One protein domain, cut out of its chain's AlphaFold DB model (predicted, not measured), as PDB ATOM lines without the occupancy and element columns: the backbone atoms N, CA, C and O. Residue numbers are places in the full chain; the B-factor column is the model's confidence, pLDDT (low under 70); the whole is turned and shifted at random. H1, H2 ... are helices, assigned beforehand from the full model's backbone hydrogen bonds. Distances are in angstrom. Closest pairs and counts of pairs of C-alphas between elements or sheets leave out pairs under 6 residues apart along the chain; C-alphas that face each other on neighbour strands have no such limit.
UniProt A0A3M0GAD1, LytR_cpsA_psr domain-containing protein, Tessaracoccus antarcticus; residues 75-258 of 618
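This is residues 75 to 258 of the 618 residues of the protein "LytR_cpsA_psr domain-containing protein" of Tessaracoccus antarcticus (UniProt A0A3M0GAD1). Two long helices, H7 and H8, lie side by side as a hairpin, and short H3 packs on both of them. The hairpin of H1 and H2 joins this core on one side, with H2 packing on H8; on the other side H4 leads into long H5, and H6 crosses the gap from the end of H5 back to the start of H7. The 184 residues printed have eight named helices, H1 to H8 in order, and no named strand; the class is all helix. The whole is compact, with a radius of gyration of the C-alphas of 18.3 A, and spans 60 by 41 by 28 A.

H1, residues 75 to 92, and H2, residues 99 to 122, form a helical hairpin at a shallow tilt of 24 degrees; H2 touches H1 with residues 105 to 116 alone, closest at the C-alphas of Ala 79 and Val 116, 6.9 A. H3, residues 124 to 134, is the hub and touches four helices. It forms a helical hairpin with H2, closest at the C-alphas of Val 119 and Ala 126, 5.2 A. H4, residues 138 to 142, touches H3, closest at the C-alphas of Leu 128 and Gly 139, 4.0 A. H5, residues 146 to 172, touches H4 with residues 148 to 156 alone, closest at the C-alphas of Leu 141 and Lys 149, 4.4 A. H6, residues 174 to 180, and H5 touch only at the corner, and only just, with 3 pairs of C-alphas within 8 A. H7, residues 184 to 212, is about perpendicular to H6, at 84 degrees, and near H5. H8, residues 219 to 257, forms a helical hairpin with H7 at a shallow tilt of 5 degrees, closest at the C-alphas of Thr 191 and Ala 244, 4.4 A. H2, H3, H7 and H8 make an up and down bundle, each running against the one before it. H1, H2, H3, H6, H7 and H8 have every O i to N i+4 pair within hydrogen-bond range; H5 has 22 of 23, and H4 has 0 of 1 but 2 of 2 O i to N i+3 pairs.

H1 begins at C-alpha 75 (193.865, 228.613, 114.455). H2 measures 34.0 A, H5 38.6 A and H7 41.4 A from first to last C-alpha. H8 measures 55.7 A and ends at C-alpha 257 (146.466, 205.265, 95.247).

The C-alphas farthest apart, those of Gly 216 and Phe 258, are 60.4 A apart. The printed part has no cut and no long link. Confidence is under 70 at residues 75 to 105 and residue 107.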
ATOM      1  N   ARG A  75     194.388 228.832 115.819       38.56
ATOM      2  CA  ARG A  75     193.865 228.613 114.455       38.56
ATOM      3  C   ARG A  75     193.731 227.128 114.096       38.56
ATOM      4  O   ARG A  75     192.704 226.734 113.559       38.56
ATOM      5  N   GLY A  76     194.717 226.295 114.440       35.56
ATOM      6  CA  GLY A  76     194.661 224.846 114.197       35.56
ATOM      7  C   GLY A  76     193.503 224.179 114.946       35.56
ATOM      8  O   GLY A  76     192.720 223.443 114.353       35.56
ATOM      9  N   ARG A  77     193.313 224.534 116.225       44.44
ATOM     10  CA  ARG A  77     192.166 224.061 117.020       44.44
ATOM     11  C   ARG A  77     190.812 224.484 116.435       44.44
ATOM     12  O   ARG A  77     189.899 223.669 116.409       44.44
ATOM     13  N   THR A  78     190.668 225.718 115.943       42.97
ATOM     14  CA  THR A  78     189.400 226.164 115.328       42.97
ATOM     15  C   THR A  78     189.123 225.484 113.989       42.97
ATOM     16  O   THR A  78     187.978 225.119 113.744       42.97
ATOM     17  N   ALA A  79     190.143 225.229 113.162       37.03
ATOM     18  CA  ALA A  79     189.983 224.426 111.948       37.03
ATOM     19  C   ALA A  79     189.511 222.993 112.267       37.03
ATOM     20  O   ALA A  79     188.567 222.510 111.647       37.03
ATOM     21  N   LEU A  80     190.099 222.353 113.286       39.84
ATOM     22  CA  LEU A  80     189.714 221.007 113.720       39.84
ATOM     23  C   LEU A  80     188.253 220.944 114.205       39.84
ATOM     24  O   LEU A  80     187.532 220.015 113.852       39.84
ATOM     25  N   PHE A  81     187.788 221.958 114.947       44.50
ATOM     26  CA  PHE A  81     186.383 222.068 115.367       44.50
ATOM     27  C   PHE A  81     185.411 222.258 114.190       44.50
ATOM     28  O   PHE A  81     184.322 221.690 114.218       44.50
ATOM     29  N   VAL A  82     185.786 223.015 113.150       42.72
ATOM     30  CA  VAL A  82     184.951 223.174 111.942       42.72
ATOM     31  C   VAL A  82     184.859 221.860 111.161       42.72
ATOM     32  O   VAL A  82     183.765 221.477 110.758       42.72
ATOM     33  N   VAL A  83     185.971 221.133 111.003       42.12
ATOM     34  CA  VAL A  83     185.968 219.803 110.366       42.12
ATOM     35  C   VAL A  83     185.122 218.813 111.172       42.12
ATOM     36  O   VAL A  83     184.269 218.145 110.597       42.12
ATOM     37  N   ALA A  84     185.279 218.766 112.500       40.69
ATOM     38  CA  ALA A  84     184.472 217.901 113.362       40.69
ATOM     39  C   ALA A  84     182.967 218.219 113.269       40.69
ATOM     40  O   ALA A  84     182.160 217.302 113.138       40.69
ATOM     41  N   ALA A  85     182.582 219.500 113.264       42.97
ATOM     42  CA  ALA A  85     181.187 219.905 113.093       42.97
ATOM     43  C   ALA A  85     180.617 219.481 111.726       42.97
ATOM     44  O   ALA A  85     179.496 218.985 111.659       42.97
ATOM     45  N   LEU A  86     181.391 219.618 110.644       42.28
ATOM     46  CA  LEU A  86     180.973 219.200 109.300       42.28
ATOM     47  C   LEU A  86     180.875 217.670 109.157       42.28
ATOM     48  O   LEU A  86     179.969 217.186 108.482       42.28
ATOM     49  N   VAL A  87     181.734 216.905 109.838       39.50
ATOM     50  CA  VAL A  87     181.631 215.435 109.918       39.50
ATOM     51  C   VAL A  87     180.398 215.004 110.720       39.50
ATOM     52  O   VAL A  87     179.682 214.102 110.290       39.50
ATOM     53  N   VAL A  88     180.089 215.674 111.837       40.88
ATOM     54  CA  VAL A  88     178.854 215.428 112.607       40.88
ATOM     55  C   VAL A  88     177.605 215.757 111.780       40.88
ATOM     56  O   VAL A  88     176.640 215.002 111.824       40.88
ATOM     57  N   ILE A  89     177.635 216.821 110.971       45.53
ATOM     58  CA  ILE A  89     176.558 217.147 110.022       45.53
ATOM     59  C   ILE A  89     176.409 216.041 108.963       45.53
ATOM     60  O   ILE A  89     175.300 215.561 108.746       45.53
ATOM     61  N   ALA A  90     177.504 215.580 108.349       36.75
ATOM     62  CA  ALA A  90     177.459 214.495 107.363       36.75
ATOM     63  C   ALA A  90     176.906 213.177 107.949       36.75
ATOM     64  O   ALA A  90     176.141 212.482 107.281       36.75
ATOM     65  N   ALA A  91     177.236 212.866 109.208       36.84
ATOM     66  CA  ALA A  91     176.683 211.722 109.929       36.84
ATOM     67  C   ALA A  91     175.188 211.901 110.265       36.84
ATOM     68  O   ALA A  91     174.406 210.967 110.095       36.84
ATOM     69  N   ALA A  92     174.771 213.099 110.690       36.06
ATOM     70  CA  ALA A  92     173.378 213.407 111.021       36.06
ATOM     71  C   ALA A  92     172.431 213.342 109.806       36.06
ATOM     72  O   ALA A  92     171.252 213.041 109.972       36.06
ATOM     73  N   PHE A  93     172.941 213.577 108.592       41.62
ATOM     74  CA  PHE A  93     172.180 213.451 107.342       41.62
ATOM     75  C   PHE A  93     172.178 212.037 106.727       41.62
ATOM     76  O   PHE A  93     171.630 211.856 105.641       41.62
ATOM     77  N   GLY A  94     172.742 211.026 107.402       36.25
ATOM     78  CA  GLY A  94     172.519 209.615 107.059       36.25
ATOM     79  C   GLY A  94     172.990 209.191 105.661       36.25
ATOM     80  O   GLY A  94     172.356 208.341 105.041       36.25
ATOM     81  N   ILE A  95     174.075 209.784 105.152       40.66
ATOM     82  CA  ILE A  95     174.574 209.550 103.786       40.66
ATOM     83  C   ILE A  95     175.087 208.104 103.641       40.66
ATOM     84  O   ILE A  95     176.221 207.790 104.006       40.66
ATOM     85  N   THR A  96     174.253 207.218 103.094       34.19
ATOM     86  CA  THR A  96     174.610 205.829 102.763       34.19
ATOM     87  C   THR A  96     175.398 205.737 101.451       34.19
ATOM     88  O   THR A  96     175.362 206.638 100.613       34.19
ATOM     89  N   ALA A  97     176.129 204.635 101.259       33.72
ATOM     90  CA  ALA A  97     177.062 204.434 100.145       33.72
ATOM     91  C   ALA A  97     176.381 204.083  98.800       33.72
ATOM     92  O   ALA A  97     176.690 203.068  98.180       33.72
ATOM     93  N   SER A  98     175.459 204.927  98.334       39.16
ATOM     94  CA  SER A  98     174.938 204.897  96.960       39.16
ATOM     95  C   SER A  98     175.754 205.813  96.036       39.16
ATOM     96  O   SER A  98     176.541 206.640  96.501       39.16
ATOM     97  N   LEU A  99     175.536 205.736  94.717       35.34
ATOM     98  CA  LEU A  99     176.191 206.644  93.760       35.34
ATOM     99  C   LEU A  99     175.836 208.123  94.032       35.34
ATOM    100  O   LEU A  99     176.692 209.002  93.937       35.34
ATOM    101  N   ALA A 100     174.593 208.384  94.455       42.38
ATOM    102  CA  ALA A 100     174.150 209.697  94.922       42.38
ATOM    103  C   ALA A 100     174.808 210.084  96.259       42.38
ATOM    104  O   ALA A 100     175.200 211.235  96.438       42.38
ATOM    105  N   GLY A 101     175.012 209.126  97.169       47.72
ATOM    106  CA  GLY A 101     175.758 209.327  98.413       47.72
ATOM    107  C   GLY A 101     177.228 209.690  98.184       47.72
ATOM    108  O   GLY A 101     177.749 210.584  98.848       47.72
ATOM    109  N   MET A 102     177.884 209.087  97.186       46.69
ATOM    110  CA  MET A 102     179.242 209.466  96.770       46.69
ATOM    111  C   MET A 102     179.290 210.891  96.203       46.69
ATOM    112  O   MET A 102     180.189 211.656  96.557       46.69
ATOM    113  N   GLN A 103     178.314 211.285  95.376       53.12
ATOM    114  CA  GLN A 103     178.205 212.666  94.891       53.12
ATOM    115  C   GLN A 103     177.934 213.656  96.035       53.12
ATOM    116  O   GLN A 103     178.591 214.694  96.109       53.12
ATOM    117  N   ALA A 104     177.041 213.321  96.971       56.50
ATOM    118  CA  ALA A 104     176.756 214.134  98.151       56.50
ATOM    119  C   ALA A 104     177.995 214.298  99.048       56.50
ATOM    120  O   ALA A 104     178.330 215.418  99.430       56.50
ATOM    121  N   ALA A 105     178.730 213.215  99.321       61.03
ATOM    122  CA  ALA A 105     179.977 213.254 100.084       61.03
ATOM    123  C   ALA A 105     181.057 214.105  99.392       61.03
ATOM    124  O   ALA A 105     181.753 214.875 100.057       61.03
ATOM    125  N   TRP A 106     181.165 214.033  98.059       70.38
ATOM    126  CA  TRP A 106     182.086 214.870  97.285       70.38
ATOM    127  C   TRP A 106     181.701 216.356  97.348       70.38
ATOM    128  O   TRP A 106     182.549 217.200  97.636       70.38
ATOM    129  N   VAL A 107     180.413 216.682  97.185       69.12
ATOM    130  CA  VAL A 107     179.883 218.050  97.331       69.12
ATOM    131  C   VAL A 107     180.119 218.592  98.746       69.12
ATOM    132  O   VAL A 107     180.612 219.710  98.891       69.12
ATOM    133  N   VAL A 108     179.859 217.801  99.793       71.75
ATOM    134  CA  VAL A 108     180.144 218.176 101.191       71.75
ATOM    135  C   VAL A 108     181.646 218.395 101.413       71.75
ATOM    136  O   VAL A 108     182.026 219.383 102.041       71.75
ATOM    137  N   GLY A 109     182.514 217.548 100.851       73.62
ATOM    138  CA  GLY A 109     183.972 217.709 100.914       73.62
ATOM    139  C   GLY A 109     184.480 218.978 100.216       73.62
ATOM    140  O   GLY A 109     185.336 219.689 100.753       73.62
ATOM    141  N   VAL A 110     183.911 219.322  99.057       78.50
ATOM    142  CA  VAL A 110     184.200 220.575  98.340       78.50
ATOM    143  C   VAL A 110     183.719 221.788  99.145       78.50
ATOM    144  O   VAL A 110     184.491 222.725  99.353       78.50
ATOM    145  N   ILE A 111     182.493 221.756  99.680       78.12
ATOM    146  CA  ILE A 111     181.935 222.812 100.542       78.12
ATOM    147  C   ILE A 111     182.796 223.008 101.804       78.12
ATOM    148  O   ILE A 111     183.106 224.147 102.164       78.12
ATOM    149  N   ALA A 112     183.253 221.924 102.438       78.06
ATOM    150  CA  ALA A 112     184.153 221.965 103.591       78.06
ATOM    151  C   ALA A 112     185.522 222.579 103.246       78.06
ATOM    152  O   ALA A 112     186.028 223.432 103.978       78.06
ATOM    153  N   THR A 113     186.098 222.206 102.101       80.50
ATOM    154  CA  THR A 113     187.377 222.753 101.619       80.50
ATOM    155  C   THR A 113     187.268 224.257 101.341       80.50
ATOM    156  O   THR A 113     188.096 225.040 101.814       80.50
ATOM    157  N   ILE A 114     186.198 224.687 100.660       78.81
ATOM    158  CA  ILE A 114     185.883 226.105 100.423       78.81
ATOM    159  C   ILE A 114     185.725 226.852 101.756       78.81
ATOM    160  O   ILE A 114     186.284 227.939 101.914       78.81
ATOM    161  N   ALA A 115     185.021 226.270 102.734       79.06
ATOM    162  CA  ALA A 115     184.836 226.864 104.056       79.06
ATOM    163  C   ALA A 115     186.173 227.110 104.776       79.06
ATOM    164  O   ALA A 115     186.409 228.221 105.255       79.06
ATOM    165  N   VAL A 116     187.077 226.123 104.807       83.12
ATOM    166  CA  VAL A 116     188.398 226.242 105.457       83.12
ATOM    167  C   VAL A 116     189.258 227.326 104.791       83.12
ATOM    168  O   VAL A 116     189.797 228.192 105.486       83.12
ATOM    169  N   ILE A 117     189.328 227.342 103.455       81.50
ATOM    170  CA  ILE A 117     190.062 228.369 102.691       81.50
ATOM    171  C   ILE A 117     189.484 229.767 102.970       81.50
ATOM    172  O   ILE A 117     190.225 230.719 103.237       81.50
ATOM    173  N   CYS A 118     188.157 229.902 102.977       82.31
ATOM    174  CA  CYS A 118     187.499 231.183 103.216       82.31
ATOM    175  C   CYS A 118     187.638 231.667 104.668       82.31
ATOM    176  O   CYS A 118     187.780 232.869 104.885       82.31
ATOM    177  N   VAL A 119     187.671 230.776 105.665       85.94
ATOM    178  CA  VAL A 119     187.971 231.147 107.063       85.94
ATOM    179  C   VAL A 119     189.385 231.716 107.190       85.94
ATOM    180  O   VAL A 119     189.566 232.740 107.855       85.94
ATOM    181  N   ALA A 120     190.374 231.137 106.503       81.56
ATOM    182  CA  ALA A 120     191.737 231.669 106.484       81.56
ATOM    183  C   ALA A 120     191.835 233.046 105.790       81.56
ATOM    184  O   ALA A 120     192.563 233.921 106.262       81.56
ATOM    185  N   ALA A 121     191.088 233.262 104.699       81.88
ATOM    186  CA  ALA A 121     191.163 234.482 103.886       81.88
ATOM    187  C   ALA A 121     190.270 235.650 104.362       81.88
ATOM    188  O   ALA A 121     190.601 236.815 104.106       81.88
ATOM    189  N   LEU A 122     189.138 235.352 105.016       85.25
ATOM    190  CA  LEU A 122     188.070 236.305 105.363       85.25
ATOM    191  C   LEU A 122     187.800 236.411 106.880       85.25
ATOM    192  O   LEU A 122     187.108 237.332 107.316       85.25
ATOM    193  N   GLY A 123     188.341 235.499 107.695       87.88
ATOM    194  CA  GLY A 123     188.274 235.559 109.156       87.88
ATOM    195  C   GLY A 123     186.860 235.418 109.732       87.88
ATOM    196  O   GLY A 123     186.100 234.521 109.365       87.88
ATOM    197  N   SER A 124     186.504 236.301 110.672       86.56
ATOM    198  CA  SER A 124     185.243 236.229 111.426       86.56
ATOM    199  C   SER A 124     183.995 236.298 110.543       86.56
ATOM    200  O   SER A 124     183.031 235.596 110.826       86.56
ATOM    201  N   THR A 125     184.009 237.061 109.447       89.75
ATOM    202  CA  THR A 125     182.884 237.128 108.496       89.75
ATOM    203  C   THR A 125     182.569 235.755 107.889       89.75
ATOM    204  O   THR A 125     181.398 235.400 107.759       89.75
ATOM    205  N   ALA A 126     183.585 234.942 107.566       89.75
ATOM    206  CA  ALA A 126     183.369 233.578 107.075       89.75
ATOM    207  C   ALA A 126     182.831 232.654 108.176       89.75
ATOM    208  O   ALA A 126     181.849 231.958 107.938       89.75
ATOM    209  N   LEU A 127     183.395 232.707 109.389       91.69
ATOM    210  CA  LEU A 127     182.897 231.924 110.532       91.69
ATOM    211  C   LEU A 127     181.425 232.233 110.854       91.69
ATOM    212  O   LEU A 127     180.656 231.315 111.115       91.69
ATOM    213  N   LEU A 128     181.013 233.502 110.778       92.56
ATOM    214  CA  LEU A 128     179.618 233.909 110.973       92.56
ATOM    215  C   LEU A 128     178.723 233.463 109.804       92.56
ATOM    216  O   LEU A 128     177.612 233.002 110.038       92.56
ATOM    217  N   THR A 129     179.210 233.527 108.559       92.56
ATOM    218  CA  THR A 129     178.483 232.999 107.384       92.56
ATOM    219  C   THR A 129     178.226 231.489 107.537       92.56
ATOM    220  O   THR A 129     177.096 231.034 107.370       92.56
ATOM    221  N   ILE A 130     179.246 230.723 107.943       92.12
ATOM    222  CA  ILE A 130     179.150 229.279 108.217       92.12
ATOM    223  C   ILE A 130     178.209 229.010 109.402       92.12
ATOM    224  O   ILE A 130     177.336 228.155 109.298       92.12
ATOM    225  N   ALA A 131     178.300 229.777 110.494       91.88
ATOM    226  CA  ALA A 131     177.387 229.648 111.633       91.88
ATOM    227  C   ALA A 131     175.913 229.837 111.223       91.88
ATOM    228  O   ALA A 131     175.072 229.038 111.622       91.88
ATOM    229  N   SER A 132     175.616 230.824 110.366       92.69
ATOM    230  CA  SER A 132     174.280 231.030 109.777       92.69
ATOM    231  C   SER A 132     173.830 229.921 108.821       92.69
ATOM    232  O   SER A 132     172.647 229.852 108.498       92.69
ATOM    233  N   THR A 133     174.754 229.081 108.353       91.44
ATOM    234  CA  THR A 133     174.462 227.902 107.523       91.44
ATOM    235  C   THR A 133     174.105 226.702 108.403       91.44
ATOM    236  O   THR A 133     173.169 225.982 108.087       91.44
ATOM    237  N   ILE A 134     174.794 226.528 109.538       90.38
ATOM    238  CA  ILE A 134     174.540 225.443 110.504       90.38
ATOM    239  C   ILE A 134     173.226 225.670 111.272       90.38
ATOM    240  O   ILE A 134     172.459 224.732 111.463       90.38
ATOM    241  N   LEU A 135     172.946 226.907 111.701       91.31
ATOM    242  CA  LEU A 135     171.677 227.292 112.333       91.31
ATOM    243  C   LEU A 135     171.190 228.636 111.763       91.31
ATOM    244  O   LEU A 135     171.987 229.573 111.654       91.31
ATOM    245  N   PRO A 136     169.897 228.771 111.412       91.94
ATOM    246  CA  PRO A 136     169.405 229.855 110.568       91.94
ATOM    247  C   PRO A 136     169.629 231.224 111.212       91.94
ATOM    248  O   PRO A 136     169.033 231.569 112.227       91.94
ATOM    249  N   GLY A 137     170.509 232.023 110.604       90.25
ATOM    250  CA  GLY A 137     170.813 233.383 111.055       90.25
ATOM    251  C   GLY A 137     171.720 233.501 112.288       90.25
ATOM    252  O   GLY A 137     171.949 234.626 112.728       90.25
ATOM    253  N   LEU A 138     172.284 232.412 112.827       93.12
ATOM    254  CA  LEU A 138     173.132 232.442 114.035       93.12
ATOM    255  C   LEU A 138     174.312 233.437 113.938       93.12
ATOM    256  O   LEU A 138     174.671 234.102 114.911       93.12
ATOM    257  N   GLY A 139     174.893 233.619 112.750       91.69
ATOM    258  CA  GLY A 139     175.959 234.592 112.502       91.69
ATOM    259  C   GLY A 139     175.537 236.066 112.592       91.69
ATOM    260  O   GLY A 139     176.400 236.943 112.696       91.69
ATOM    261  N   LEU A 140     174.235 236.376 112.631       93.62
ATOM    262  CA  LEU A 140     173.738 237.738 112.861       93.62
ATOM    263  C   LEU A 140     174.076 238.265 114.269       93.62
ATOM    264  O   LEU A 140     174.070 239.477 114.479       93.62
ATOM    265  N   LEU A 141     174.487 237.397 115.205       92.31
ATOM    266  CA  LEU A 141     175.114 237.783 116.480       92.31
ATOM    267  C   LEU A 141     176.327 238.720 116.307       92.31
ATOM    268  O   LEU A 141     176.584 239.581 117.160       92.31
ATOM    269  N   GLY A 142     177.061 238.580 115.196       88.81
ATOM    270  CA  GLY A 142     178.193 239.436 114.839       88.81
ATOM    271  C   GLY A 142     177.816 240.744 114.131       88.81
ATOM    272  O   GLY A 142     178.688 241.588 113.921       88.81
ATOM    273  N   ALA A 143     176.546 240.948 113.764       90.94
ATOM    274  CA  ALA A 143     176.097 242.166 113.094       90.94
ATOM    275  C   ALA A 143     176.067 243.372 114.052       90.94
ATOM    276  O   ALA A 143     175.912 243.237 115.266       90.94
ATOM    277  N   ARG A 144     176.190 244.591 113.511       88.25
ATOM    278  CA  ARG A 144     176.219 245.823 114.327       88.25
ATOM    279  C   ARG A 144     174.855 246.224 114.909       88.25
ATOM    280  O   ARG A 144     174.818 246.879 115.946       88.25
ATOM    281  N   SER A 145     173.740 245.864 114.271       91.56
ATOM    282  CA  SER A 145     172.403 246.291 114.708       91.56
ATOM    283  C   SER A 145     171.820 245.362 115.781       91.56
ATOM    284  O   SER A 145     171.844 244.139 115.647       91.56
ATOM    285  N   ARG A 146     171.230 245.938 116.844       90.31
ATOM    286  CA  ARG A 146     170.599 245.154 117.928       90.31
ATOM    287  C   ARG A 146     169.497 244.221 117.401       90.31
ATOM    288  O   ARG A 146     169.417 243.080 117.839       90.31
ATOM    289  N   ARG A 147     168.707 244.674 116.415       91.56
ATOM    290  CA  ARG A 147     167.645 243.876 115.771       91.56
ATOM    291  C   ARG A 147     168.190 242.601 115.111       91.56
ATOM    292  O   ARG A 147     167.632 241.536 115.335       91.56
ATOM    293  N   ALA A 148     169.301 242.683 114.371       90.56
ATOM    294  CA  ALA A 148     169.908 241.504 113.748       90.56
ATOM    295  C   ALA A 148     170.414 240.496 114.796       90.56
ATOM    296  O   ALA A 148     170.194 239.299 114.639       90.56
ATOM    297  N   LYS A 149     171.002 240.968 115.904       91.38
ATOM    298  CA  LYS A 149     171.421 240.084 117.006       91.38
ATOM    299  C   LYS A 149     170.253 239.338 117.651       91.38
ATOM    300  O   LYS A 149     170.402 238.163 117.953       91.38
ATOM    301  N   VAL A 150     169.100 239.995 117.826       93.06
ATOM    302  CA  VAL A 150     167.878 239.344 118.336       93.06
ATOM    303  C   VAL A 150     167.404 238.254 117.371       93.06
ATOM    304  O   VAL A 150     167.174 237.131 117.808       93.06
ATOM    305  N   VAL A 151     167.344 238.534 116.063       92.06
ATOM    306  CA  VAL A 151     166.997 237.529 115.035       92.06
ATOM    307  C   VAL A 151     167.969 236.339 115.059       92.06
ATOM    308  O   VAL A 151     167.529 235.193 115.004       92.06
ATOM    309  N   GLY A 152     169.270 236.598 115.227       90.12
ATOM    310  CA  GLY A 152     170.317 235.573 115.331       90.12
ATOM    311  C   GLY A 152     170.327 234.742 116.620       90.12
ATOM    312  O   GLY A 152     171.111 233.803 116.712       90.12
ATOM    313  N   VAL A 153     169.469 235.051 117.598       92.88
ATOM    314  CA  VAL A 153     169.149 234.158 118.731       92.88
ATOM    315  C   VAL A 153     167.780 233.516 118.525       92.88
ATOM    316  O   VAL A 153     167.638 232.306 118.682       92.88
ATOM    317  N   ALA A 154     166.780 234.312 118.142       92.88
ATOM    318  CA  ALA A 154     165.393 233.878 118.047       92.88
ATOM    319  C   ALA A 154     165.180 232.770 117.006       92.88
ATOM    320  O   ALA A 154     164.495 231.800 117.310       92.88
ATOM    321  N   LEU A 155     165.774 232.869 115.809       92.69
ATOM    322  CA  LEU A 155     165.576 231.858 114.761       92.69
ATOM    323  C   LEU A 155     166.264 230.512 115.072       92.69
ATOM    324  O   LEU A 155     165.590 229.489 114.945       92.69
ATOM    325  N   PRO A 156     167.527 230.457 115.549       91.31
ATOM    326  CA  PRO A 156     168.117 229.203 116.020       91.31
ATOM    327  C   PRO A 156     167.344 228.567 117.181       91.31
ATOM    328  O   PRO A 156     167.120 227.360 117.168       91.31
ATOM    329  N   VAL A 157     166.896 229.362 118.161       94.31
ATOM    330  CA  VAL A 157     166.115 228.854 119.304       94.31
ATOM    331  C   VAL A 157     164.742 228.347 118.858       94.31
ATOM    332  O   VAL A 157     164.335 227.277 119.296       94.31
ATOM    333  N   ALA A 158     164.052 229.050 117.955       92.75
ATOM    334  CA  ALA A 158     162.770 228.607 117.408       92.75
ATOM    335  C   ALA A 158     162.900 227.308 116.596       92.75
ATOM    336  O   ALA A 158     162.072 226.415 116.757       92.75
ATOM    337  N   LEU A 159     163.955 227.158 115.781       91.62
ATOM    338  CA  LEU A 159     164.215 225.910 115.055       91.62
ATOM    339  C   LEU A 159     164.491 224.748 116.021       91.62
ATOM    340  O   LEU A 159     163.902 223.681 115.873       91.62
ATOM    341  N   LEU A 160     165.349 224.948 117.025       91.88
ATOM    342  CA  LEU A 160     165.661 223.910 118.013       91.88
ATOM    343  C   LEU A 160     164.439 223.542 118.870       91.88
ATOM    344  O   LEU A 160     164.237 222.365 119.153       91.88
ATOM    345  N   ALA A 161     163.593 224.514 119.225       93.12
ATOM    346  CA  ALA A 161     162.330 224.268 119.916       93.12
ATOM    347  C   ALA A 161     161.329 223.493 119.043       93.12
ATOM    348  O   ALA A 161     160.674 222.586 119.545       93.12
ATOM    349  N   LEU A 162     161.245 223.793 117.740       90.62
ATOM    350  CA  LEU A 162     160.403 223.058 116.790       90.62
ATOM    351  C   LEU A 162     160.893 221.616 116.592       90.62
ATOM    352  O   LEU A 162     160.077 220.698 116.594       90.62
ATOM    353  N   ILE A 163     162.208 221.399 116.487       88.38
ATOM    354  CA  ILE A 163     162.808 220.055 116.408       88.38
ATOM    355  C   ILE A 163     162.553 219.271 117.704       88.38
ATOM    356  O   ILE A 163     162.157 218.108 117.647       88.38
ATOM    357  N   ALA A 164     162.729 219.899 118.870       89.62
ATOM    358  CA  ALA A 164     162.452 219.271 120.162       89.62
ATOM    359  C   ALA A 164     160.960 218.938 120.338       89.62
ATOM    360  O   ALA A 164     160.628 217.855 120.813       89.62
ATOM    361  N   TRP A 165     160.060 219.830 119.908       90.62
ATOM    362  CA  TRP A 165     158.615 219.595 119.909       90.62
ATOM    363  C   TRP A 165     158.217 218.449 118.970       90.62
ATOM    364  O   TRP A 165     157.466 217.572 119.385       90.62
ATOM    365  N   ALA A 166     158.769 218.400 117.752       84.12
ATOM    366  CA  ALA A 166     158.526 217.312 116.805       84.12
ATOM    367  C   ALA A 166     159.058 215.959 117.320       84.12
ATOM    368  O   ALA A 166     158.382 214.941 117.211       84.12
ATOM    369  N   GLY A 167     160.242 215.937 117.942       84.06
ATOM    370  CA  GLY A 167     160.774 214.731 118.588       84.06
ATOM    371  C   GLY A 167     159.953 214.285 119.803       84.06
ATOM    372  O   GLY A 167     159.771 213.088 120.026       84.06
ATOM    373  N   PHE A 168     159.408 215.234 120.571       87.56
ATOM    374  CA  PHE A 168     158.515 214.948 121.695       87.56
ATOM    375  C   PHE A 168     157.145 214.432 121.228       87.56
ATOM    376  O   PHE A 168     156.625 213.483 121.811       87.56
ATOM    377  N   SER A 169     156.570 214.978 120.151       79.50
ATOM    378  CA  SER A 169     155.320 214.455 119.584       79.50
ATOM    379  C   SER A 169     155.512 213.057 118.988       79.50
ATOM    380  O   SER A 169     154.744 212.157 119.312       79.50
ATOM    381  N   ALA A 170     156.594 212.819 118.239       79.62
ATOM    382  CA  ALA A 170     156.916 211.501 117.679       79.62
ATOM    383  C   ALA A 170     157.182 210.410 118.738       79.62
ATOM    384  O   ALA A 170     156.974 209.231 118.463       79.62
ATOM    385  N   SER A 171     157.633 210.788 119.940       81.69
ATOM    386  CA  SER A 171     157.868 209.858 121.058       81.69
ATOM    387  C   SER A 171     156.680 209.706 122.015       81.69
ATOM    388  O   SER A 171     156.691 208.791 122.836       81.69
ATOM    389  N   THR A 172     155.650 210.552 121.905       83.00
ATOM    390  CA  THR A 172     154.413 210.451 122.706       83.00
ATOM    391  C   THR A 172     153.223 209.910 121.916       83.00
ATOM    392  O   THR A 172     152.370 209.251 122.504       83.00
ATOM    393  N   ASP A 173     153.165 210.136 120.601       76.31
ATOM    394  CA  ASP A 173     152.150 209.567 119.711       76.31
ATOM    395  C   ASP A 173     152.725 209.303 118.307       76.31
ATOM    396  O   ASP A 173     152.639 210.123 117.385       76.31
ATOM    397  N   LEU A 174     153.322 208.118 118.145       76.12
ATOM    398  CA  LEU A 174     153.857 207.654 116.863       76.12
ATOM    399  C   LEU A 174     152.756 207.471 115.801       76.12
ATOM    400  O   LEU A 174     153.046 207.598 114.615       76.12
ATOM    401  N   GLY A 175     151.503 207.222 116.210       70.62
ATOM    402  CA  GLY A 175     150.357 207.087 115.307       70.62
ATOM    403  C   GLY A 175     150.041 208.399 114.597       70.62
ATOM    404  O   GLY A 175     150.073 208.451 113.371       70.62
ATOM    405  N   ARG A 176     149.860 209.491 115.354       72.88
ATOM    406  CA  ARG A 176     149.680 210.844 114.788       72.88
ATOM    407  C   ARG A 176     150.895 211.306 113.987       72.88
ATOM    408  O   ARG A 176     150.739 211.898 112.922       72.88
ATOM    409  N   PHE A 177     152.110 211.027 114.464       74.00
ATOM    410  CA  PHE A 177     153.319 211.422 113.735       74.00
ATOM    411  C   PHE A 177     153.472 210.676 112.398       74.00
ATOM    412  O   PHE A 177     153.838 211.285 111.397       74.00
ATOM    413  N   ALA A 178     153.145 209.382 112.349       74.88
ATOM    414  CA  ALA A 178     153.103 208.622 111.100       74.88
ATOM    415  C   ALA A 178     151.899 209.015 110.218       74.88
ATOM    416  O   ALA A 178     152.017 209.023 108.994       74.88
ATOM    417  N   GLY A 179     150.777 209.423 110.820       75.12
ATOM    418  CA  GLY A 179     149.602 209.974 110.139       75.12
ATOM    419  C   GLY A 179     149.904 211.200 109.274       75.12
ATOM    420  O   GLY A 179     149.411 211.300 108.151       75.12
ATOM    421  N   PHE A 180     150.814 212.071 109.728       80.25
ATOM    422  CA  PHE A 180     151.316 213.201 108.937       80.25
ATOM    423  C   PHE A 180     151.852 212.760 107.562       80.25
ATOM    424  O   PHE A 180     151.615 213.425 106.553       80.25
ATOM    425  N   ALA A 181     152.551 211.619 107.498       79.88
ATOM    426  CA  ALA A 181     153.156 211.102 106.269       79.88
ATOM    427  C   ALA A 181     152.134 210.555 105.252       79.88
ATOM    428  O   ALA A 181     152.503 210.278 104.112       79.88
ATOM    429  N   VAL A 182     150.858 210.431 105.636       81.88
ATOM    430  CA  VAL A 182     149.758 209.979 104.767       81.88
ATOM    431  C   VAL A 182     148.636 211.013 104.615       81.88
ATOM    432  O   VAL A 182     147.590 210.693 104.061       81.88
ATOM    433  N   ASN A 183     148.838 212.263 105.052       86.38
ATOM    434  CA  ASN A 183     147.855 213.343 104.926       86.38
ATOM    435  C   ASN A 183     148.265 214.351 103.823       86.38
ATOM    436  O   ASN A 183     149.153 215.181 104.053       86.38
ATOM    437  N   PRO A 184     147.628 214.351 102.631       87.50
ATOM    438  CA  PRO A 184     148.062 215.182 101.501       87.50
ATOM    439  C   PRO A 184     148.043 216.689 101.763       87.50
ATOM    440  O   PRO A 184     148.888 217.416 101.240       87.50
ATOM    441  N   THR A 185     147.129 217.182 102.601       89.31
ATOM    442  CA  THR A 185     147.058 218.613 102.944       89.31
ATOM    443  C   THR A 185     148.228 219.026 103.839       89.31
ATOM    444  O   THR A 185     148.831 220.084 103.626       89.31
ATOM    445  N   GLN A 186     148.603 218.178 104.801       89.81
ATOM    446  CA  GLN A 186     149.765 218.409 105.664       89.81
ATOM    447  C   GLN A 186     151.078 218.306 104.867       89.81
ATOM    448  O   GLN A 186     151.924 219.196 104.967       89.81
ATOM    449  N   LEU A 187     151.206 217.304 103.990       90.12
ATOM    450  CA  LEU A 187     152.356 217.124 103.092       90.12
ATOM    451  C   LEU A 187     152.537 218.301 102.121       90.12
ATOM    452  O   LEU A 187     153.629 218.861 102.031       90.12
ATOM    453  N   ARG A 188     151.458 218.760 101.468       93.12
ATOM    454  CA  ARG A 188     151.476 219.953 100.603       93.12
ATOM    455  C   ARG A 188     151.950 221.194 101.361       93.12
ATOM    456  O   ARG A 188     152.742 221.987 100.846       93.12
ATOM    457  N   THR A 189     151.469 221.354 102.593       93.62
ATOM    458  CA  THR A 189     151.864 222.454 103.481       93.62
ATOM    459  C   THR A 189     153.344 222.349 103.856       93.62
ATOM    460  O   THR A 189     154.044 223.361 103.826       93.62
ATOM    461  N   LEU A 190     153.856 221.139 104.114       92.31
ATOM    462  CA  LEU A 190     155.275 220.889 104.368       92.31
ATOM    463  C   LEU A 190     156.151 221.221 103.152       92.31
ATOM    464  O   LEU A 190     157.148 221.919 103.318       92.31
ATOM    465  N   THR A 191     155.783 220.805 101.936       93.31
ATOM    466  CA  THR A 191     156.510 221.167 100.704       93.31
ATOM    467  C   THR A 191     156.639 222.685 100.558       93.31
ATOM    468  O   THR A 191     157.740 223.195 100.343       93.31
ATOM    469  N   ILE A 192     155.539 223.427 100.730       96.06
ATOM    470  CA  ILE A 192     155.537 224.897 100.649       96.06
ATOM    471  C   ILE A 192     156.399 225.503 101.770       96.06
ATOM    472  O   ILE A 192     157.211 226.395 101.510       96.06
ATOM    473  N   ALA A 193     156.272 225.000 103.001       94.19
ATOM    474  CA  ALA A 193     157.041 225.466 104.150       94.19
ATOM    475  C   ALA A 193     158.551 225.209 104.000       94.19
ATOM    476  O   ALA A 193     159.344 226.084 104.339       94.19
ATOM    477  N   LEU A 194     158.961 224.061 103.450       93.56
ATOM    478  CA  LEU A 194     160.365 223.719 103.200       93.56
ATOM    479  C   LEU A 194     160.990 224.611 102.120       93.56
ATOM    480  O   LEU A 194     162.101 225.106 102.313       93.56
ATOM    481  N   VAL A 195     160.269 224.891 101.028       95.00
ATOM    482  CA  VAL A 195     160.723 225.845  99.998       95.00
ATOM    483  C   VAL A 195     160.861 227.254 100.587       95.00
ATOM    484  O   VAL A 195     161.900 227.895 100.418       95.00
ATOM    485  N   ALA A 196     159.858 227.726 101.334       95.94
ATOM    486  CA  ALA A 196     159.893 229.038 101.980       95.94
ATOM    487  C   ALA A 196     161.022 229.149 103.025       95.94
ATOM    488  O   ALA A 196     161.740 230.152 103.058       95.94
ATOM    489  N   ALA A 197     161.226 228.109 103.839       92.88
ATOM    490  CA  ALA A 197     162.303 228.036 104.821       92.88
ATOM    491  C   ALA A 197     163.684 228.024 104.151       92.88
ATOM    492  O   ALA A 197     164.563 228.767 104.583       92.88
ATOM    493  N   GLY A 198     163.870 227.259 103.069       94.25
ATOM    494  CA  GLY A 198     165.111 227.244 102.291       94.25
ATOM    495  C   GLY A 198     165.461 228.623 101.723       94.25
ATOM    496  O   GLY A 198     166.579 229.106 101.912       94.25
ATOM    497  N   LEU A 199     164.491 229.308 101.106       95.69
ATOM    498  CA  LEU A 199     164.667 230.671 100.584       95.69
ATOM    499  C   LEU A 199     164.981 231.689 101.696       95.69
ATOM    500  O   LEU A 199     165.880 232.524 101.543       95.69
ATOM    501  N   LEU A 200     164.298 231.602 102.842       95.44
ATOM    502  CA  LEU A 200     164.591 232.429 104.015       95.44
ATOM    503  C   LEU A 200     166.007 232.163 104.552       95.44
ATOM    504  O   LEU A 200     166.733 233.105 104.870       95.44
ATOM    505  N   TRP A 201     166.438 230.904 104.612       95.75
ATOM    506  CA  TRP A 201     167.753 230.514 105.126       95.75
ATOM    507  C   TRP A 201     168.888 230.989 104.205       95.75
ATOM    508  O   TRP A 201     169.853 231.584 104.688       95.75
ATOM    509  N   VAL A 202     168.734 230.867 102.880       95.94
ATOM    510  CA  VAL A 202     169.626 231.503 101.886       95.94
ATOM    511  C   VAL A 202     169.705 233.019 102.110       95.94
ATOM    512  O   VAL A 202     170.798 233.591 102.168       95.94
ATOM    513  N   THR A 203     168.559 233.669 102.329       95.56
ATOM    514  CA  THR A 203     168.486 235.111 102.613       95.56
ATOM    515  C   THR A 203     169.220 235.477 103.914       95.56
ATOM    516  O   THR A 203     169.896 236.505 103.972       95.56
ATOM    517  N   LEU A 204     169.177 234.623 104.944       94.94
ATOM    518  CA  LEU A 204     169.910 234.806 106.205       94.94
ATOM    519  C   LEU A 204     171.427 234.589 106.059       94.94
ATOM    520  O   LEU A 204     172.201 235.320 106.687       94.94
ATOM    521  N   ILE A 205     171.870 233.639 105.229       95.19
ATOM    522  CA  ILE A 205     173.294 233.404 104.919       95.19
ATOM    523  C   ILE A 205     173.870 234.623 104.183       95.19
ATOM    524  O   ILE A 205     174.855 235.219 104.638       95.19
ATOM    525  N   ALA A 206     173.214 235.062 103.105       94.88
ATOM    526  CA  ALA A 206     173.605 236.251 102.350       94.88
ATOM    527  C   ALA A 206     173.536 237.528 103.211       94.88
ATOM    528  O   ALA A 206     174.483 238.319 103.237       94.88
ATOM    529  N   GLY A 207     172.456 237.700 103.982       93.75
ATOM    530  CA  GLY A 207     172.265 238.821 104.902       93.75
ATOM    531  C   GLY A 207     173.350 238.894 105.977       93.75
ATOM    532  O   GLY A 207     173.922 239.961 106.198       93.75
ATOM    533  N   THR A 208     173.718 237.759 106.581       94.81
ATOM    534  CA  THR A 208     174.845 237.681 107.526       94.81
ATOM    535  C   THR A 208     176.137 238.155 106.876       94.81
ATOM    536  O   THR A 208     176.830 239.005 107.438       94.81
ATOM    537  N   HIS A 209     176.458 237.660 105.679       94.12
ATOM    538  CA  HIS A 209     177.687 238.036 104.989       94.12
ATOM    539  C   HIS A 209     177.727 239.538 104.655       94.12
ATOM    540  O   HIS A 209     178.735 240.211 104.878       94.12
ATOM    541  N   ILE A 210     176.609 240.100 104.185       92.50
ATOM    542  CA  ILE A 210     176.485 241.525 103.844       92.50
ATOM    543  C   ILE A 210     176.579 242.425 105.088       92.50
ATOM    544  O   ILE A 210     177.200 243.486 105.011       92.50
ATOM    545  N   LEU A 211     176.011 242.004 106.226       91.50
ATOM    546  CA  LEU A 211     175.975 242.769 107.482       91.50
ATOM    547  C   LEU A 211     177.236 242.628 108.356       91.50
ATOM    548  O   LEU A 211     177.431 243.439 109.264       91.50
ATOM    549  N   THR A 212     178.075 241.612 108.116       89.56
ATOM    550  CA  THR A 212     179.272 241.313 108.935       89.56
ATOM    551  C   THR A 212     180.604 241.459 108.188       89.56
ATOM    552  O   THR A 212     181.665 241.305 108.796       89.56
ATOM    553  N   ARG A 213     180.592 241.796 106.890       88.75
ATOM    554  CA  ARG A 213     181.806 242.124 106.117       88.75
ATOM    555  C   ARG A 213     182.370 243.514 106.483       88.75
ATOM    556  O   ARG A 213     181.616 244.487 106.520       88.75
ATOM    557  N   PRO A 214     183.691 243.658 106.699       86.56
ATOM    558  CA  PRO A 214     184.344 244.958 106.828       86.56
ATOM    559  C   PRO A 214     184.218 245.839 105.575       86.56
ATOM    560  O   PRO A 214     184.424 245.396 104.443       86.56
ATOM    561  N   THR A 215     183.972 247.129 105.788       79.56
ATOM    562  CA  THR A 215     184.131 248.176 104.772       79.56
ATOM    563  C   THR A 215     185.609 248.310 104.397       79.56
ATOM    564  O   THR A 215     186.431 248.564 105.272       79.56
ATOM    565  N   GLY A 216     185.948 248.141 103.113       82.44
ATOM    566  CA  GLY A 216     187.326 248.266 102.606       82.44
ATOM    567  C   GLY A 216     187.930 247.004 101.973       82.44
ATOM    568  O   GLY A 216     189.056 247.050 101.493       82.44
ATOM    569  N   TRP A 217     187.215 245.872 101.911       85.56
ATOM    570  CA  TRP A 217     187.694 244.708 101.147       85.56
ATOM    571  C   TRP A 217     187.857 245.025  99.651       85.56
ATOM    572  O   TRP A 217     186.923 245.530  99.021       85.56
ATOM    573  N   GLY A 218     189.008 244.665  99.074       89.19
ATOM    574  CA  GLY A 218     189.255 244.669  97.626       89.19
ATOM    575  C   GLY A 218     188.560 243.513  96.890       89.19
ATOM    576  O   GLY A 218     188.033 242.590  97.518       89.19
ATOM    577  N   VAL A 219     188.569 243.562  95.552       88.19
ATOM    578  CA  VAL A 219     187.757 242.698  94.668       88.19
ATOM    579  C   VAL A 219     187.923 241.203  94.973       88.19
ATOM    580  O   VAL A 219     186.924 240.532  95.213       88.19
ATOM    581  N   GLY A 220     189.155 240.691  95.074       87.62
ATOM    582  CA  GLY A 220     189.407 239.262  95.322       87.62
ATOM    583  C   GLY A 220     188.791 238.719  96.621       87.62
ATOM    584  O   GLY A 220     188.225 237.629  96.626       87.62
ATOM    585  N   ARG A 221     188.794 239.498  97.717       87.88
ATOM    586  CA  ARG A 221     188.117 239.094  98.969       87.88
ATOM    587  C   ARG A 221     186.593 239.138  98.853       87.88
ATOM    588  O   ARG A 221     185.925 238.315  99.469       87.88
ATOM    589  N   ARG A 222     186.034 240.049  98.045       88.44
ATOM    590  CA  ARG A 222     184.590 240.061  97.742       88.44
ATOM    591  C   ARG A 222     184.190 238.856  96.886       88.44
ATOM    592  O   ARG A 222     183.159 238.259  97.167       88.44
ATOM    593  N   ALA A 223     185.015 238.475  95.910       89.38
ATOM    594  CA  ALA A 223     184.801 237.287  95.085       89.38
ATOM    595  C   ALA A 223     184.833 235.997  95.925       89.38
ATOM    596  O   ALA A 223     183.886 235.221  95.872       89.38
ATOM    597  N   LEU A 224     185.844 235.816  96.786       90.31
ATOM    598  CA  LEU A 224     185.893 234.694  97.738       90.31
ATOM    599  C   LEU A 224     184.683 234.677  98.690       90.31
ATOM    600  O   LEU A 224     184.124 233.618  98.959       90.31
ATOM    601  N   GLY A 225     184.243 235.846  99.166       91.25
ATOM    602  CA  GLY A 225     183.027 235.971  99.975       91.25
ATOM    603  C   GLY A 225     181.758 235.550  99.229       91.25
ATOM    604  O   GLY A 225     180.935 234.829  99.789       91.25
ATOM    605  N   ALA A 226     181.627 235.933  97.957       92.12
ATOM    606  CA  ALA A 226     180.523 235.509  97.099       92.12
ATOM    607  C   ALA A 226     180.553 233.995  96.834       92.12
ATOM    608  O   ALA A 226     179.521 233.351  96.977       92.12
ATOM    609  N   VAL A 227     181.722 233.408  96.548       91.94
ATOM    610  CA  VAL A 227     181.883 231.948  96.391       91.94
ATOM    611  C   VAL A 227     181.463 231.202  97.662       91.94
ATOM    612  O   VAL A 227     180.709 230.237  97.569       91.94
ATOM    613  N   LEU A 228     181.873 231.675  98.848       91.38
ATOM    614  CA  LEU A 228     181.440 231.095 100.123       91.38
ATOM    615  C   LEU A 228     179.918 231.169 100.294       91.38
ATOM    616  O   LEU A 228     179.295 230.161 100.618       91.38
ATOM    617  N   VAL A 229     179.315 232.345 100.082       94.50
ATOM    618  CA  VAL A 229     177.860 232.524 100.211       94.50
ATOM    619  C   VAL A 229     177.118 231.619  99.234       94.50
ATOM    620  O   VAL A 229     176.183 230.946  99.658       94.50
ATOM    621  N   THR A 230     177.545 231.537  97.972       93.44
ATOM    622  CA  THR A 230     176.929 230.669  96.958       93.44
ATOM    623  C   THR A 230     177.039 229.191  97.334       93.44
ATOM    624  O   THR A 230     176.030 228.495  97.296       93.44
ATOM    625  N   ALA A 231     178.212 228.713  97.765       90.50
ATOM    626  CA  ALA A 231     178.407 227.318  98.170       90.50
ATOM    627  C   ALA A 231     177.545 226.930  99.388       90.50
ATOM    628  O   ALA A 231     176.883 225.894  99.377       90.50
ATOM    629  N   MET A 232     177.497 227.789 100.414       91.75
ATOM    630  CA  MET A 232     176.661 227.575 101.604       91.75
ATOM    631  C   MET A 232     175.162 227.636 101.270       91.75
ATOM    632  O   MET A 232     174.384 226.799 101.724       91.75
ATOM    633  N   SER A 233     174.762 228.594 100.427       93.62
ATOM    634  CA  SER A 233     173.374 228.753  99.979       93.62
ATOM    635  C   SER A 233     172.917 227.572  99.128       93.62
ATOM    636  O   SER A 233     171.793 227.118  99.295       93.62
ATOM    637  N   PHE A 234     173.783 227.037  98.262       91.38
ATOM    638  CA  PHE A 234     173.490 225.851  97.456       91.38
ATOM    639  C   PHE A 234     173.310 224.599  98.323       91.38
ATOM    640  O   PHE A 234     172.359 223.855  98.108       91.38
ATOM    641  N   GLY A 235     174.152 224.392  99.343       87.44
ATOM    642  CA  GLY A 235     173.998 223.264 100.271       87.44
ATOM    643  C   GLY A 235     172.658 223.278 101.023       87.44
ATOM    644  O   GLY A 235     171.985 222.250 101.118       87.44
ATOM    645  N   VAL A 236     172.230 224.450 101.502       90.69
ATOM    646  CA  VAL A 236     170.952 224.608 102.222       90.69
ATOM    647  C   VAL A 236     169.747 224.597 101.276       90.69
ATOM    648  O   VAL A 236     168.761 223.922 101.554       90.69
ATOM    649  N   ALA A 237     169.815 225.282 100.132       90.12
ATOM    650  CA  ALA A 237     168.732 225.276  99.148       90.12
ATOM    651  C   ALA A 237     168.535 223.889  98.520       90.12
ATOM    652  O   ALA A 237     167.400 223.459  98.354       90.12
ATOM    653  N   GLY A 238     169.621 223.174  98.212       88.19
ATOM    654  CA  GLY A 238     169.576 221.828  97.640       88.19
ATOM    655  C   GLY A 238     168.999 220.792  98.605       88.19
ATOM    656  O   GLY A 238     168.153 219.997  98.206       88.19
ATOM    657  N   SER A 239     169.382 220.834  99.887       88.00
ATOM    658  CA  SER A 239     168.805 219.949 100.910       88.00
ATOM    659  C   SER A 239     167.339 220.282 101.216       88.00
ATOM    660  O   SER A 239     166.515 219.371 101.283       88.00
ATOM    661  N   ALA A 240     166.975 221.567 101.304       90.19
ATOM    662  CA  ALA A 240     165.580 221.990 101.454       90.19
ATOM    663  C   ALA A 240     164.716 221.602 100.239       90.19
ATOM    664  O   ALA A 240     163.592 221.136 100.416       90.19
ATOM    665  N   ALA A 241     165.238 221.736  99.015       89.81
ATOM    666  CA  ALA A 241     164.550 221.328  97.790       89.81
ATOM    667  C   ALA A 241     164.389 219.803  97.687       89.81
ATOM    668  O   ALA A 241     163.330 219.339  97.274       89.81
ATOM    669  N   LEU A 242     165.391 219.022  98.107       88.50
ATOM    670  CA  LEU A 242     165.298 217.560  98.157       88.50
ATOM    671  C   LEU A 242     164.234 217.097  99.165       88.50
ATOM    672  O   LEU A 242     163.392 216.270  98.832       88.50
ATOM    673  N   ALA A 243     164.209 217.688 100.363       86.62
ATOM    674  CA  ALA A 243     163.178 217.407 101.363       86.62
ATOM    675  C   ALA A 243     161.774 217.833 100.887       86.62
ATOM    676  O   ALA A 243     160.810 217.086 101.049       86.62
ATOM    677  N   ALA A 244     161.654 219.007 100.252       90.62
ATOM    678  CA  ALA A 244     160.394 219.486  99.683       90.62
ATOM    679  C   ALA A 244     159.892 218.586  98.543       90.62
ATOM    680  O   ALA A 244     158.683 218.362  98.440       90.62
ATOM    681  N   ARG A 245     160.813 218.045  97.729       88.19
ATOM    682  CA  ARG A 245     160.517 217.041  96.704       88.19
ATOM    683  C   ARG A 245     159.999 215.750  97.332       88.19
ATOM    684  O   ARG A 245     158.938 215.311  96.921       88.19
ATOM    685  N   TYR A 246     160.675 215.170  98.326       85.56
ATOM    686  CA  TYR A 246     160.185 213.938  98.962       85.56
ATOM    687  C   TYR A 246     158.790 214.121  99.583       85.56
ATOM    688  O   TYR A 246     157.938 213.256  99.413       85.56
ATOM    689  N   ALA A 247     158.512 215.267 100.218       87.94
ATOM    690  CA  ALA A 247     157.173 215.583 100.726       87.94
ATOM    691  C   ALA A 247     156.119 215.739  99.604       87.94
ATOM    692  O   ALA A 247     154.981 215.301  99.769       87.94
ATOM    693  N   PHE A 248     156.496 216.309  98.453       88.69
ATOM    694  CA  PHE A 248     155.613 216.458  97.290       88.69
ATOM    695  C   PHE A 248     155.348 215.122  96.588       88.69
ATOM    696  O   PHE A 248     154.210 214.818  96.240       88.69
ATOM    697  N   ASP A 249     156.388 214.310  96.406       84.25
ATOM    698  CA  ASP A 249     156.265 212.979  95.831       84.25
ATOM    699  C   ASP A 249     155.383 212.118  96.766       84.25
ATOM    700  O   ASP A 249     154.408 211.538  96.293       84.25
ATOM    701  N   GLN A 250     155.608 212.134  98.091       83.25
ATOM    702  CA  GLN A 250     154.758 211.458  99.093       83.25
ATOM    703  C   GLN A 250     153.296 211.921  99.035       83.25
ATOM    704  O   GLN A 250     152.394 211.082  99.082       83.25
ATOM    705  N   GLN A 251     153.043 213.228  98.881       87.62
ATOM    706  CA  GLN A 251     151.695 213.753  98.642       87.62
ATOM    707  C   GLN A 251     151.086 213.114  97.387       87.62
ATOM    708  O   GLN A 251     149.964 212.609  97.435       87.62
ATOM    709  N   LYS A 252     151.838 213.115  96.279       84.94
ATOM    710  CA  LYS A 252     151.395 212.594  94.987       84.94
ATOM    711  C   LYS A 252     151.073 211.101  95.055       84.94
ATOM    712  O   LYS A 252     150.045 210.711  94.504       84.94
ATOM    713  N   LEU A 253     151.891 210.282  95.730       81.56
ATOM    714  CA  LEU A 253     151.597 208.858  95.938       81.56
ATOM    715  C   LEU A 253     150.226 208.684  96.584       81.56
ATOM    716  O   LEU A 253     149.370 207.995  96.031       81.56
ATOM    717  N   VAL A 254     150.022 209.328  97.737       83.19
ATOM    718  CA  VAL A 254     148.789 209.177  98.510       83.19
ATOM    719  C   VAL A 254     147.579 209.526  97.644       83.19
ATOM    720  O   VAL A 254     146.664 208.720  97.558       83.19
ATOM    721  N   THR A 255     147.630 210.643  96.909       85.88
ATOM    722  CA  THR A 255     146.549 211.070  96.001       85.88
ATOM    723  C   THR A 255     146.415 210.255  94.706       85.88
ATOM    724  O   THR A 255     145.486 210.499  93.946       85.88
ATOM    725  N   THR A 256     147.347 209.343  94.406       83.06
ATOM    726  CA  THR A 256     147.279 208.457  93.223       83.06
ATOM    727  C   THR A 256     146.672 207.095  93.574       83.06
ATOM    728  O   THR A 256     145.987 206.508  92.749       83.06
ATOM    729  N   VAL A 257     146.929 206.591  94.786       79.88
ATOM    730  CA  VAL A 257     146.466 205.265  95.247       79.88
ATOM    731  C   VAL A 257     145.147 205.355  96.003       79.88
ATOM    732  O   VAL A 257     144.286 204.495  95.856       79.88
ATOM    733  N   PHE A 258     144.995 206.403  96.810       85.00
ATOM    734  CA  PHE A 258     143.800 206.669  97.592       85.00
ATOM    735  C   PHE A 258     143.160 207.930  97.019       85.00
ATOM    736  O   PHE A 258     143.727 209.022  97.087       85.00
TER     737      PHE A 258